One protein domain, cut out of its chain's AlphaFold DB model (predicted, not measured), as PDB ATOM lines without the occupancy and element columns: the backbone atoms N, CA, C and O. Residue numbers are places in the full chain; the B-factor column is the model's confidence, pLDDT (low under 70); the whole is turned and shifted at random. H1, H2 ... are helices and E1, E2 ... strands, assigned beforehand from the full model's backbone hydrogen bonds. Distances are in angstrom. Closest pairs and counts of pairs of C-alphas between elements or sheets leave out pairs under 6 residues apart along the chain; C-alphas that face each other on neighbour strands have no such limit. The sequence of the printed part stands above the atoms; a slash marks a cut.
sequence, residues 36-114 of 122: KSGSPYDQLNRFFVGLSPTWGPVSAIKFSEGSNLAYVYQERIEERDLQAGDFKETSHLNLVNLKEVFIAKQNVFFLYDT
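Overview. This is residues 36 to 114 of the 122 residues of an uncharacterized protein of Aspergillus thermomutatus (UniProt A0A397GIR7). A single strongly twisted antiparallel sheet of five strands makes the body, with two units side by side in it: the three-strand meander E1, E2, E3 and, next to E3, the hairpin of E4 and E5, with E5 beside E3. A short helix, H1, only grazes the sheet, and residues 77 to 97 swing in a wide loop from the end of E3 back to the beginning of E4. The printed part has 79 residues, with the named elements H1, E1, E2, E3, E4, E5 in that order along the chain; the sheet's order is E1, E2, E3, E5, E4 and the class is mostly strand. The whole is compact, with a radius of gyration of the C-alphas of 12.7 A, and rounded, spanning 36 by 27 by 25 A.

Arrangement. E3, residues 67 to 76, and E5, residues 107 to 113, are inner strands and antiparallel neighbours at 154 degrees, with N 75 and O 108 2.9 A apart, within hydrogen-bond range. E4, residues 98 to 104, is an edge strand and forms a hairpin with E5 at 160 degrees, with N 102 and O 109 at 2.8 A. On the other side of E3, E2, residues 58 to 64, forms a hairpin with it at 147 degrees, with N 62 and O 70 at 2.8 A. E1, residues 47 to 55, is the other edge strand; it forms a hairpin with E2 at 155 degrees, with N 49 and O 61 at 2.9 A, and bends by 95 degrees at residue 52. E1, E2 and E3 are a meander, each strand the antiparallel neighbour of the one before. From edge to edge the strands' lines turn by 88 degrees. E1 is apart from E4 and E5. H1, residues 40 to 43, is on the sheet but only grazes it; its closest C-alphas to E4 are those of Pro 40 and Phe 102, 6.2 A apart. H1 is too short for an O i to N i+4 pair; its one O i to N i+3 pair is within range. Residues 36 to 37 pair, parallel, with residues 102 to 103 of E4.

Along the chain. E3 is the longest strand, 27.9 A from C-alpha 67 at (138.399, 178.485, 226.323) to C-alpha 76. E5 measures 19.5 A and ends with C-alpha 113 at (141.511, 185.708, 217.226). E1 measures 18.2 A, E4 17.8 A and E2 17.6 A. H1 begins at C-alpha 40, (141.397, 174.821, 209.275), and measures 5.2 A.

Size, cuts and confidence. The two C-alphas farthest apart are those of Gly 66 and Glu 79, 39.3 A. The printed part has no cut. The link from E3 to E4 is long, with 21 residues; the other links are tight. The mean pLDDT of the printed part is 77.3, and residue 55, residues 63 to 69 and residues 88 to 96 are under 70.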
ATOM      1  N   LYS A  36     147.187 179.464 203.894       87.56
ATOM      2  CA  LYS A  36     147.434 178.019 203.875       87.56
ATOM      3  C   LYS A  36     146.487 177.313 202.919       87.56
ATOM      4  O   LYS A  36     145.323 177.681 202.783       87.56
ATOM      5  N   SER A  37     146.970 176.262 202.267       87.94
ATOM      6  CA  SER A  37     146.106 175.346 201.518       87.94
ATOM      7  C   SER A  37     145.520 174.298 202.464       87.94
ATOM      8  O   SER A  37     146.243 173.763 203.299       87.94
ATOM      9  N   GLY A  38     144.235 173.986 202.317       88.56
ATOM     10  CA  GLY A  38     143.488 173.029 203.131       88.56
ATOM     11  C   GLY A  38     142.424 173.683 204.013       88.56
ATOM     12  O   GLY A  38     142.137 174.870 203.897       88.56
ATOM     13  N   SER A  39     141.788 172.873 204.857       86.88
ATOM     14  CA  SER A  39     140.742 173.305 205.789       86.88
ATOM     15  C   SER A  39     141.336 173.533 207.183       86.88
ATOM     16  O   SER A  39     142.117 172.695 207.649       86.88
ATOM     17  N   PRO A  40     140.938 174.598 207.905       87.19
ATOM     18  CA  PRO A  40     141.397 174.821 209.275       87.19
ATOM     19  C   PRO A  40     140.950 173.699 210.219       87.19
ATOM     20  O   PRO A  40     141.633 173.426 211.204       87.19
ATOM     21  N   TYR A  41     139.833 173.033 209.910       85.69
ATOM     22  CA  TYR A  41     139.258 171.965 210.729       85.69
ATOM     23  C   TYR A  41     140.123 170.701 210.763       85.69
ATOM     24  O   TYR A  41     140.112 169.989 211.760       85.69
ATOM     25  N   ASP A  42     140.899 170.454 209.705       85.75
ATOM     26  CA  ASP A  42     141.755 169.267 209.595       85.75
ATOM     27  C   ASP A  42     143.189 169.542 210.074       85.75
ATOM     28  O   ASP A  42     143.932 168.625 210.423       85.75
ATOM     29  N   GLN A  43     143.602 170.812 210.060       82.19
ATOM     30  CA  GLN A  43     144.997 171.217 210.261       82.19
ATOM     31  C   GLN A  43     145.277 171.752 211.660       82.19
ATOM     32  O   GLN A  43     146.392 171.643 212.173       82.19
ATOM     33  N   LEU A  44     144.275 172.355 212.292       79.56
ATOM     34  CA  LEU A  44     144.401 172.853 213.646       79.56
ATOM     35  C   LEU A  44     143.975 171.717 214.574       79.56
ATOM     36  O   LEU A  44     142.799 171.387 214.618       79.56
ATOM     37  N   ASN A  45     144.922 171.123 215.313       76.94
ATOM     38  CA  ASN A  45     144.667 170.086 216.328       76.94
ATOM     39  C   ASN A  45     143.842 170.653 217.506       76.94
ATOM     40  O   ASN A  45     144.372 170.963 218.581       76.94
ATOM     41  N   ARG A  46     142.578 170.965 217.232       78.12
ATOM     42  CA  ARG A  46     141.661 171.810 217.998       78.12
ATOM     43  C   ARG A  46     140.230 171.397 217.672       78.12
ATOM     44  O   ARG A  46     139.969 170.775 216.648       78.12
ATOM     45  N   PHE A  47     139.308 171.774 218.548       80.56
ATOM     46  CA  PHE A  47     137.896 171.471 218.374       80.56
ATOM     47  C   PHE A  47     137.157 172.679 217.794       80.56
ATOM     48  O   PHE A  47     137.400 173.813 218.208       80.56
ATOM     49  N   PHE A  48     136.254 172.436 216.846       82.62
ATOM     50  CA  PHE A  48     135.438 173.467 216.212       82.62
ATOM     51  C   PHE A  48     133.963 173.111 216.341       82.62
ATOM     52  O   PHE A  48     133.571 171.977 216.073       82.62
ATOM     53  N   VAL A  49     133.145 174.093 216.714       80.94
ATOM     54  CA  VAL A  49     131.686 173.955 216.759       80.94
ATOM     55  C   VAL A  49     131.089 174.836 215.677       80.94
ATOM     56  O   VAL A  49     131.233 176.057 215.728       80.94
ATOM     57  N   GLY A  50     130.439 174.214 214.692       83.00
ATOM     58  CA  GLY A  50     129.677 174.924 213.668       83.00
ATOM     59  C   GLY A  50     128.396 175.525 214.249       83.00
ATOM     60  O   GLY A  50     127.736 174.898 215.077       83.00
ATOM     61  N   LEU A  51     128.042 176.731 213.809       76.88
ATOM     62  CA  LEU A  51     126.806 177.405 214.212       76.88
ATOM     63  C   LEU A  51     125.684 177.095 213.212       76.88
ATOM     64  O   LEU A  51     125.871 177.216 212.003       76.88
ATOM     65  N   SER A  52     124.513 176.698 213.715       76.75
ATOM     66  CA  SER A  52     123.306 176.474 212.913       76.75
ATOM     67  C   SER A  52     122.076 177.007 213.661       76.75
ATOM     68  O   SER A  52     121.678 176.396 214.658       76.75
ATOM     69  N   PRO A  53     121.471 178.132 213.228       75.00
ATOM     70  CA  PRO A  53     121.878 178.988 212.104       75.00
ATOM     71  C   PRO A  53     123.187 179.751 212.384       75.00
ATOM     72  O   PRO A  53     123.630 179.844 213.528       75.00
ATOM     73  N   THR A  54     123.817 180.300 211.343       73.25
ATOM     74  CA  THR A  54     125.018 181.136 211.496       73.25
ATOM     75  C   THR A  54     124.714 182.390 212.315       73.25
ATOM     76  O   THR A  54     123.626 182.963 212.214       73.25
ATOM     77  N   TRP A  55     125.687 182.853 213.106       67.62
ATOM     78  CA  TRP A  55     125.558 184.110 213.841       67.62
ATOM     79  C   TRP A  55     126.264 185.237 213.085       67.62
ATOM     80  O   TRP A  55     127.477 185.430 213.189       67.62
ATOM     81  N   GLY A  56     125.500 185.952 212.256       75.56
ATOM     82  CA  GLY A  56     126.069 186.917 211.317       75.56
ATOM     83  C   GLY A  56     127.043 186.218 210.355       75.56
ATOM     84  O   GLY A  56     126.654 185.209 209.762       75.56
ATOM     85  N   PRO A  57     128.291 186.705 210.197       71.56
ATOM     86  CA  PRO A  57     129.283 186.019 209.377       71.56
ATOM     87  C   PRO A  57     129.808 184.733 210.044       71.56
ATOM     88  O   PRO A  57     130.234 183.814 209.358       71.56
ATOM     89  N   VAL A  58     129.776 184.604 211.373       77.88
ATOM     90  CA  VAL A  58     130.487 183.515 212.060       77.88
ATOM     91  C   VAL A  58     129.904 182.147 211.701       77.88
ATOM     92  O   VAL A  58     128.730 181.860 211.944       77.88
ATOM     93  N   SER A  59     130.759 181.290 211.139       77.94
ATOM     94  CA  SER A  59     130.408 179.939 210.691       77.94
ATOM     95  C   SER A  59     130.754 178.885 211.743       77.94
ATOM     96  O   SER A  59     130.012 177.917 211.916       77.94
ATOM     97  N   ALA A  60     131.856 179.075 212.473       80.06
ATOM     98  CA  ALA A  60     132.267 178.181 213.551       80.06
ATOM     99  C   ALA A  60     133.071 178.904 214.639       80.06
ATOM    100  O   ALA A  60     133.713 179.923 214.385       80.06
ATOM    101  N   ILE A  61     133.080 178.338 215.846       79.44
ATOM    102  CA  ILE A  61     133.905 178.790 216.976       79.44
ATOM    103  C   ILE A  61     134.973 177.733 217.259       79.44
ATOM    104  O   ILE A  61     134.676 176.539 217.320       79.44
ATOM    105  N   LYS A  62     136.219 178.176 217.434       77.50
ATOM    106  CA  LYS A  62     137.365 177.337 217.790       77.50
ATOM    107  C   LYS A  62     137.556 177.314 219.303       77.50
ATOM    108  O   LYS A  62     137.731 178.357 219.938       77.50
ATOM    109  N   PHE A  63     137.666 176.108 219.837       66.75
ATOM    110  CA  PHE A  63     137.972 175.838 221.232       66.75
ATOM    111  C   PHE A  63     139.374 175.228 221.346       66.75
ATOM    112  O   PHE A  63     139.775 174.354 220.568       66.75
ATOM    113  N   SER A  64     140.130 175.670 222.343       64.81
ATOM    114  CA  SER A  64     141.198 174.863 222.945       64.81
ATOM    115  C   SER A  64     140.800 174.535 224.376       64.81
ATOM    116  O   SER A  64     139.924 175.214 224.903       64.81
ATOM    117  N   GLU A  65     141.430 173.533 224.994       59.31
ATOM    118  CA  GLU A  65     141.167 173.109 226.379       59.31
ATOM    119  C   GLU A  65     140.765 174.283 227.293       59.31
ATOM    120  O   GLU A  65     141.586 175.126 227.647       59.31
ATOM    121  N   GLY A  66     139.467 174.356 227.607       52.81
ATOM    122  CA  GLY A  66     138.891 175.312 228.552       52.81
ATOM    123  C   GLY A  66     138.551 176.726 228.053       52.81
ATOM    124  O   GLY A  66     138.120 177.519 228.885       52.81
ATOM    125  N   SER A  67     138.715 177.106 226.776       55.94
ATOM    126  CA  SER A  67     138.399 178.485 226.323       55.94
ATOM    127  C   SER A  67     138.035 178.633 224.837       55.94
ATOM    128  O   SER A  67     138.608 177.970 223.966       55.94
ATOM    129  N   ASN A  68     137.122 179.572 224.550       62.19
ATOM    130  CA  ASN A  68     136.837 180.077 223.201       62.19
ATOM    131  C   ASN A  68     138.007 180.960 222.778       62.19
ATOM    132  O   ASN A  68     138.223 182.003 223.389       62.19
ATOM    133  N   LEU A  69     138.766 180.543 221.766       68.38
ATOM    134  CA  LEU A  69     139.984 181.257 221.374       68.38
ATOM    135  C   LEU A  69     139.877 181.977 220.035       68.38
ATOM    136  O   LEU A  69     140.661 182.874 219.777       68.38
ATOM    137  N   ALA A  70     138.969 181.569 219.156       75.81
ATOM    138  CA  ALA A  70     138.874 182.160 217.828       75.81
ATOM    139  C   ALA A  70     137.515 181.868 217.199       75.81
ATOM    140  O   ALA A  70     136.807 180.945 217.609       75.81
ATOM    141  N   TYR A  71     137.193 182.606 216.148       82.19
ATOM    142  CA  TYR A  71     136.046 182.333 215.294       82.19
ATOM    143  C   TYR A  71     136.481 182.210 213.836       82.19
ATOM    144  O   TYR A  71     137.485 182.778 213.404       82.19
ATOM    145  N   VAL A  72     135.727 181.409 213.091       84.25
ATOM    146  CA  VAL A  72     135.952 181.141 211.675       84.25
ATOM    147  C   VAL A  72     134.817 181.767 210.882       84.25
ATOM    148  O   VAL A  72     133.641 181.472 211.119       84.25
ATOM    149  N   TYR A  73     135.188 182.612 209.925       86.31
ATOM    150  CA  TYR A  73     134.316 183.033 208.837       86.31
ATOM    151  C   TYR A  73     134.605 182.162 207.617       86.31
ATOM    152  O   TYR A  73     135.764 182.038 207.223       86.31
ATOM    153  N   GLN A  74     133.574 181.547 207.040       88.19
ATOM    154  CA  GLN A  74     133.688 180.771 205.813       88.19
ATOM    155  C   GLN A  74     132.952 181.481 204.679       88.19
ATOM    156  O   GLN A  74     131.759 181.763 204.779       88.19
ATOM    157  N   GLU A  75     133.658 181.695 203.575       86.25
ATOM    158  CA  GLU A  75     133.106 182.235 202.339       86.25
ATOM    159  C   GLU A  75     133.305 181.236 201.201       86.25
ATOM    160  O   GLU A  75     134.352 180.591 201.101       86.25
ATOM    161  N   ARG A  76     132.292 181.088 200.343       85.94
ATOM    162  CA  ARG A  76     132.365 180.236 199.156       85.94
ATOM    163  C   ARG A  76     132.463 181.104 197.905       85.94
ATOM    164  O   ARG A  76     131.595 181.932 197.670       85.94
ATOM    165  N   ILE A  77     133.479 180.855 197.086       84.75
ATOM    166  CA  ILE A  77     133.698 181.510 195.795       84.75
ATOM    167  C   ILE A  77     133.369 180.505 194.690       84.75
ATOM    168  O   ILE A  77     134.040 179.486 194.544       84.75
ATOM    169  N   GLU A  78     132.306 180.765 193.930       82.44
ATOM    170  CA  GLU A  78     131.758 179.807 192.955       82.44
ATOM    171  C   GLU A  78     132.520 179.771 191.619       82.44
ATOM    172  O   GLU A  78     132.392 178.815 190.859       82.44
ATOM    173  N   GLU A  79     133.328 180.793 191.330       73.12
ATOM    174  CA  GLU A  79     133.876 181.037 189.990       73.12
ATOM    175  C   GLU A  79     135.052 180.126 189.610       73.12
ATOM    176  O   GLU A  79     135.294 179.901 188.423       73.12
ATOM    177  N   ARG A  80     135.800 179.605 190.592       78.56
ATOM    178  CA  ARG A  80     136.949 178.716 190.361       78.56
ATOM    179  C   ARG A  80     137.404 178.011 191.633       78.56
ATOM    180  O   ARG A  80     137.142 178.475 192.740       78.56
ATOM    181  N   ASP A  81     138.169 176.938 191.454       80.12
ATOM    182  CA  ASP A  81     138.985 176.399 192.538       80.12
ATOM    183  C   ASP A  81     140.105 177.386 192.866       80.12
ATOM    184  O   ASP A  81     140.857 177.824 191.993       80.12
ATOM    185  N   LEU A  82     140.184 177.741 194.139       81.69
ATOM    186  CA  LEU A  82     141.140 178.695 194.663       81.69
ATOM    187  C   LEU A  82     142.423 177.979 195.073       81.69
ATOM    188  O   LEU A  82     142.391 176.893 195.661       81.69
ATOM    189  N   GLN A  83     143.559 178.616 194.815       81.38
ATOM    190  CA  GLN A  83     144.862 178.187 195.305       81.38
ATOM    191  C   GLN A  83     145.391 179.202 196.315       81.38
ATOM    192  O   GLN A  83     145.134 180.395 196.202       81.38
ATOM    193  N   ALA A  84     146.188 178.751 197.286       75.12
ATOM    194  CA  ALA A  84     146.791 179.658 198.271       75.12
ATOM    195  C   ALA A  84     147.615 180.780 197.602       75.12
ATOM    196  O   ALA A  84     147.576 181.920 198.053       75.12
ATOM    197  N   GLY A  85     148.279 180.483 196.477       77.19
ATOM    198  CA  GLY A  85     149.045 181.463 195.696       77.19
ATOM    199  C   GLY A  85     148.209 182.533 194.978       77.19
ATOM    200  O   GLY A  85     148.779 183.513 194.508       77.19
ATOM    201  N   ASP A  86     146.882 182.379 194.904       77.75
ATOM    202  CA  ASP A  86     145.986 183.420 194.382       77.75
ATOM    203  C   ASP A  86     145.802 184.585 195.366       77.75
ATOM    204  O   ASP A  86     145.310 185.648 194.986       77.75
ATOM    205  N   PHE A  87     146.182 184.394 196.631       74.50
ATOM    206  CA  PHE A  87     145.998 185.376 197.688       74.50
ATOM    207  C   PHE A  87     147.329 186.017 198.034       74.50
ATOM    208  O   PHE A  87     148.341 185.351 198.251       74.50
ATOM    209  N   LYS A  88     147.308 187.341 198.130       69.38
ATOM    210  CA  LYS A  88     148.428 188.119 198.639       69.38
ATOM    211  C   LYS A  88     148.018 188.739 199.960       69.38
ATOM    212  O   LYS A  88     146.953 189.349 200.049       69.38
ATOM    213  N   GLU A  89     148.877 188.611 200.965       68.19
ATOM    214  CA  GLU A  89     148.737 189.373 202.199       68.19
ATOM    215  C   GLU A  89     148.707 190.863 201.838       68.19
ATOM    216  O   GLU A  89     149.658 191.414 201.275       68.19
ATOM    217  N   THR A  90     147.574 191.512 202.095       62.53
ATOM    218  CA  THR A  90     147.486 192.967 202.019       62.53
ATOM    219  C   THR A  90     147.602 193.489 203.440       62.53
ATOM    220  O   THR A  90     146.817 193.135 204.316       62.53
ATOM    221  N   SER A  91     148.625 194.304 203.692       52.31
ATOM    222  CA  SER A  91     148.842 194.942 204.985       52.31
ATOM    223  C   SER A  91     147.768 196.009 205.192       52.31
ATOM    224  O   SER A  91     147.977 197.177 204.860       52.31
ATOM    225  N   HIS A  92     146.593 195.630 205.688       52.25
ATOM    226  CA  HIS A  92     145.591 196.611 206.069       52.25
ATOM    227  C   HIS A  92     145.268 196.492 207.553       52.25
ATOM    228  O   HIS A  92     144.686 195.512 208.006       52.25
ATOM    229  N   LEU A  93     145.554 197.574 208.282       50.16
ATOM    230  CA  LEU A  93     145.192 197.832 209.685       50.16
ATOM    231  C   LEU A  93     143.683 197.689 209.993       50.16
ATOM    232  O   LEU A  93     143.276 197.867 211.136       50.16
ATOM    233  N   ASN A  94     142.855 197.385 208.987       50.78
ATOM    234  CA  ASN A  94     141.403 197.279 209.105       50.78
ATOM    235  C   ASN A  94     140.920 195.828 209.285       50.78
ATOM    236  O   ASN A  94     139.766 195.634 209.650       50.78
ATOM    237  N   LEU A  95     141.772 194.817 209.063       59.28
ATOM    238  CA  LEU A  95     141.455 193.413 209.361       59.28
ATOM    239  C   LEU A  95     141.893 193.086 210.792       59.28
ATOM    240  O   LEU A  95     142.820 192.316 211.033       59.28
ATOM    241  N   VAL A  96     141.254 193.756 211.751       64.19
ATOM    242  CA  VAL A  96     141.559 193.621 213.178       64.19
ATOM    243  C   VAL A  96     141.429 192.149 213.593       64.19
ATOM    244  O   VAL A  96     140.376 191.536 213.418       64.19
ATOM    245  N   ASN A  97     142.512 191.600 214.149       74.06
ATOM    246  CA  ASN A  97     142.628 190.240 214.691       74.06
ATOM    247  C   ASN A  97     142.508 189.083 213.676       74.06
ATOM    248  O   ASN A  97     142.346 187.938 214.100       74.06
ATOM    249  N   LEU A  98     142.615 189.328 212.359       79.31
ATOM    250  CA  LEU A  98     142.743 188.236 211.384       79.31
ATOM    251  C   LEU A  98     144.099 187.545 211.572       79.31
ATOM    252  O   LEU A  98     145.147 188.174 211.445       79.31
ATOM    253  N   LYS A  99     144.068 186.250 211.880       81.69
ATOM    254  CA  LYS A  99     145.259 185.475 212.220       81.69
ATOM    255  C   LYS A  99     145.813 184.707 211.029       81.69
ATOM    256  O   LYS A  99     147.007 184.769 210.770       81.69
ATOM    257  N   GLU A 100     144.954 183.947 210.355       87.12
ATOM    258  CA  GLU A 100     145.325 183.033 209.271       87.12
ATOM    259  C   GLU A 100     144.165 182.915 208.276       87.12
ATOM    260  O   GLU A 100     142.991 183.026 208.649       87.12
ATOM    261  N   VAL A 101     144.495 182.638 207.018       87.50
ATOM    262  CA  VAL A 101     143.543 182.343 205.947       87.50
ATOM    263  C   VAL A 101     143.812 180.936 205.428       87.50
ATOM    264  O   VAL A 101     144.953 180.568 205.172       87.50
ATOM    265  N   PHE A 102     142.763 180.144 205.250       89.44
ATOM    266  CA  PHE A 102     142.854 178.788 204.717       89.44
ATOM    267  C   PHE A 102     142.023 178.674 203.445       89.44
ATOM    268  O   PHE A 102     140.913 179.198 203.379       89.44
ATOM    269  N   ILE A 103     142.543 177.970 202.446       89.44
ATOM    270  CA  ILE A 103     141.911 177.801 201.139       89.44
ATOM    271  C   ILE A 103     141.686 176.317 200.870       89.44
ATOM    272  O   ILE A 103     142.645 175.567 200.679       89.44
ATOM    273  N   ALA A 104     140.425 175.893 200.787       88.94
ATOM    274  CA  ALA A 104     140.069 174.530 200.397       88.94
ATOM    275  C   ALA A 104     139.025 174.532 199.278       88.94
ATOM    276  O   ALA A 104     137.833 174.763 199.513       88.94
ATOM    277  N   LYS A 105     139.464 174.185 198.061       86.81
ATOM    278  CA  LYS A 105     138.624 174.163 196.853       86.81
ATOM    279  C   LYS A 105     138.023 175.553 196.598       86.81
ATOM    280  O   LYS A 105     138.753 176.498 196.345       86.81
ATOM    281  N   GLN A 106     136.706 175.678 196.725       88.94
ATOM    282  CA  GLN A 106     135.938 176.912 196.550       88.94
ATOM    283  C   GLN A 106     135.723 177.671 197.864       88.94
ATOM    284  O   GLN A 106     134.984 178.646 197.879       88.94
ATOM    285  N   ASN A 107     136.288 177.212 198.984       87.44
ATOM    286  CA  ASN A 107     136.074 177.837 200.287       87.44
ATOM    287  C   ASN A 107     137.314 178.600 200.740       87.44
ATOM    288  O   ASN A 107     138.427 178.069 200.702       87.44
ATOM    289  N   VAL A 108     137.074 179.805 201.243       89.06
ATOM    290  CA  VAL A 108     138.033 180.611 201.991       89.06
ATOM    291  C   VAL A 108     137.596 180.614 203.447       89.06
ATOM    292  O   VAL A 108     136.449 180.935 203.757       89.06
ATOM    293  N   PHE A 109     138.504 180.252 204.345       89.56
ATOM    294  CA  PHE A 109     138.283 180.331 205.780       89.56
ATOM    295  C   PHE A 109     139.176 181.409 206.361       89.56
ATOM    296  O   PHE A 109     140.396 181.358 206.223       89.56
ATOM    297  N   PHE A 110     138.569 182.350 207.062       88.25
ATOM    298  CA  PHE A 110     139.266 183.407 207.769       88.25
ATOM    299  C   PHE A 110     139.210 183.096 209.258       88.25
ATOM    300  O   PHE A 110     138.128 183.047 209.851       88.25
ATOM    301  N   LEU A 111     140.374 182.849 209.854       87.00
ATOM    302  CA  LEU A 111     140.507 182.583 211.276       87.00
ATOM    303  C   LEU A 111     140.840 183.881 212.004       87.00
ATOM    304  O   LEU A 111     141.932 184.421 211.837       87.00
ATOM    305  N   TYR A 112     139.928 184.340 212.850       83.00
ATOM    306  CA  TYR A 112     140.118 185.528 213.673       83.00
ATOM    307  C   TYR A 112     140.378 185.145 215.125       83.00
ATOM    308  O   TYR A 112     139.710 184.256 215.651       83.00
ATOM    309  N   ASP A 113     141.321 185.820 215.776       79.75
ATOM    310  CA  ASP A 113     141.511 185.708 217.226       79.75
ATOM    311  C   ASP A 113     140.308 186.295 217.981       79.75
ATOM    312  O   ASP A 113     139.530 187.078 217.420       79.75
ATOM    313  N   THR A 114     140.133 185.929 219.252       70.56
ATOM    314  CA  THR A 114     139.062 186.538 220.046       70.56
ATOM    315  C   THR A 114     139.250 188.043 220.138       70.56
ATOM    316  O   THR A 114     140.334 188.574 220.381       70.56
TER     317      THR A 114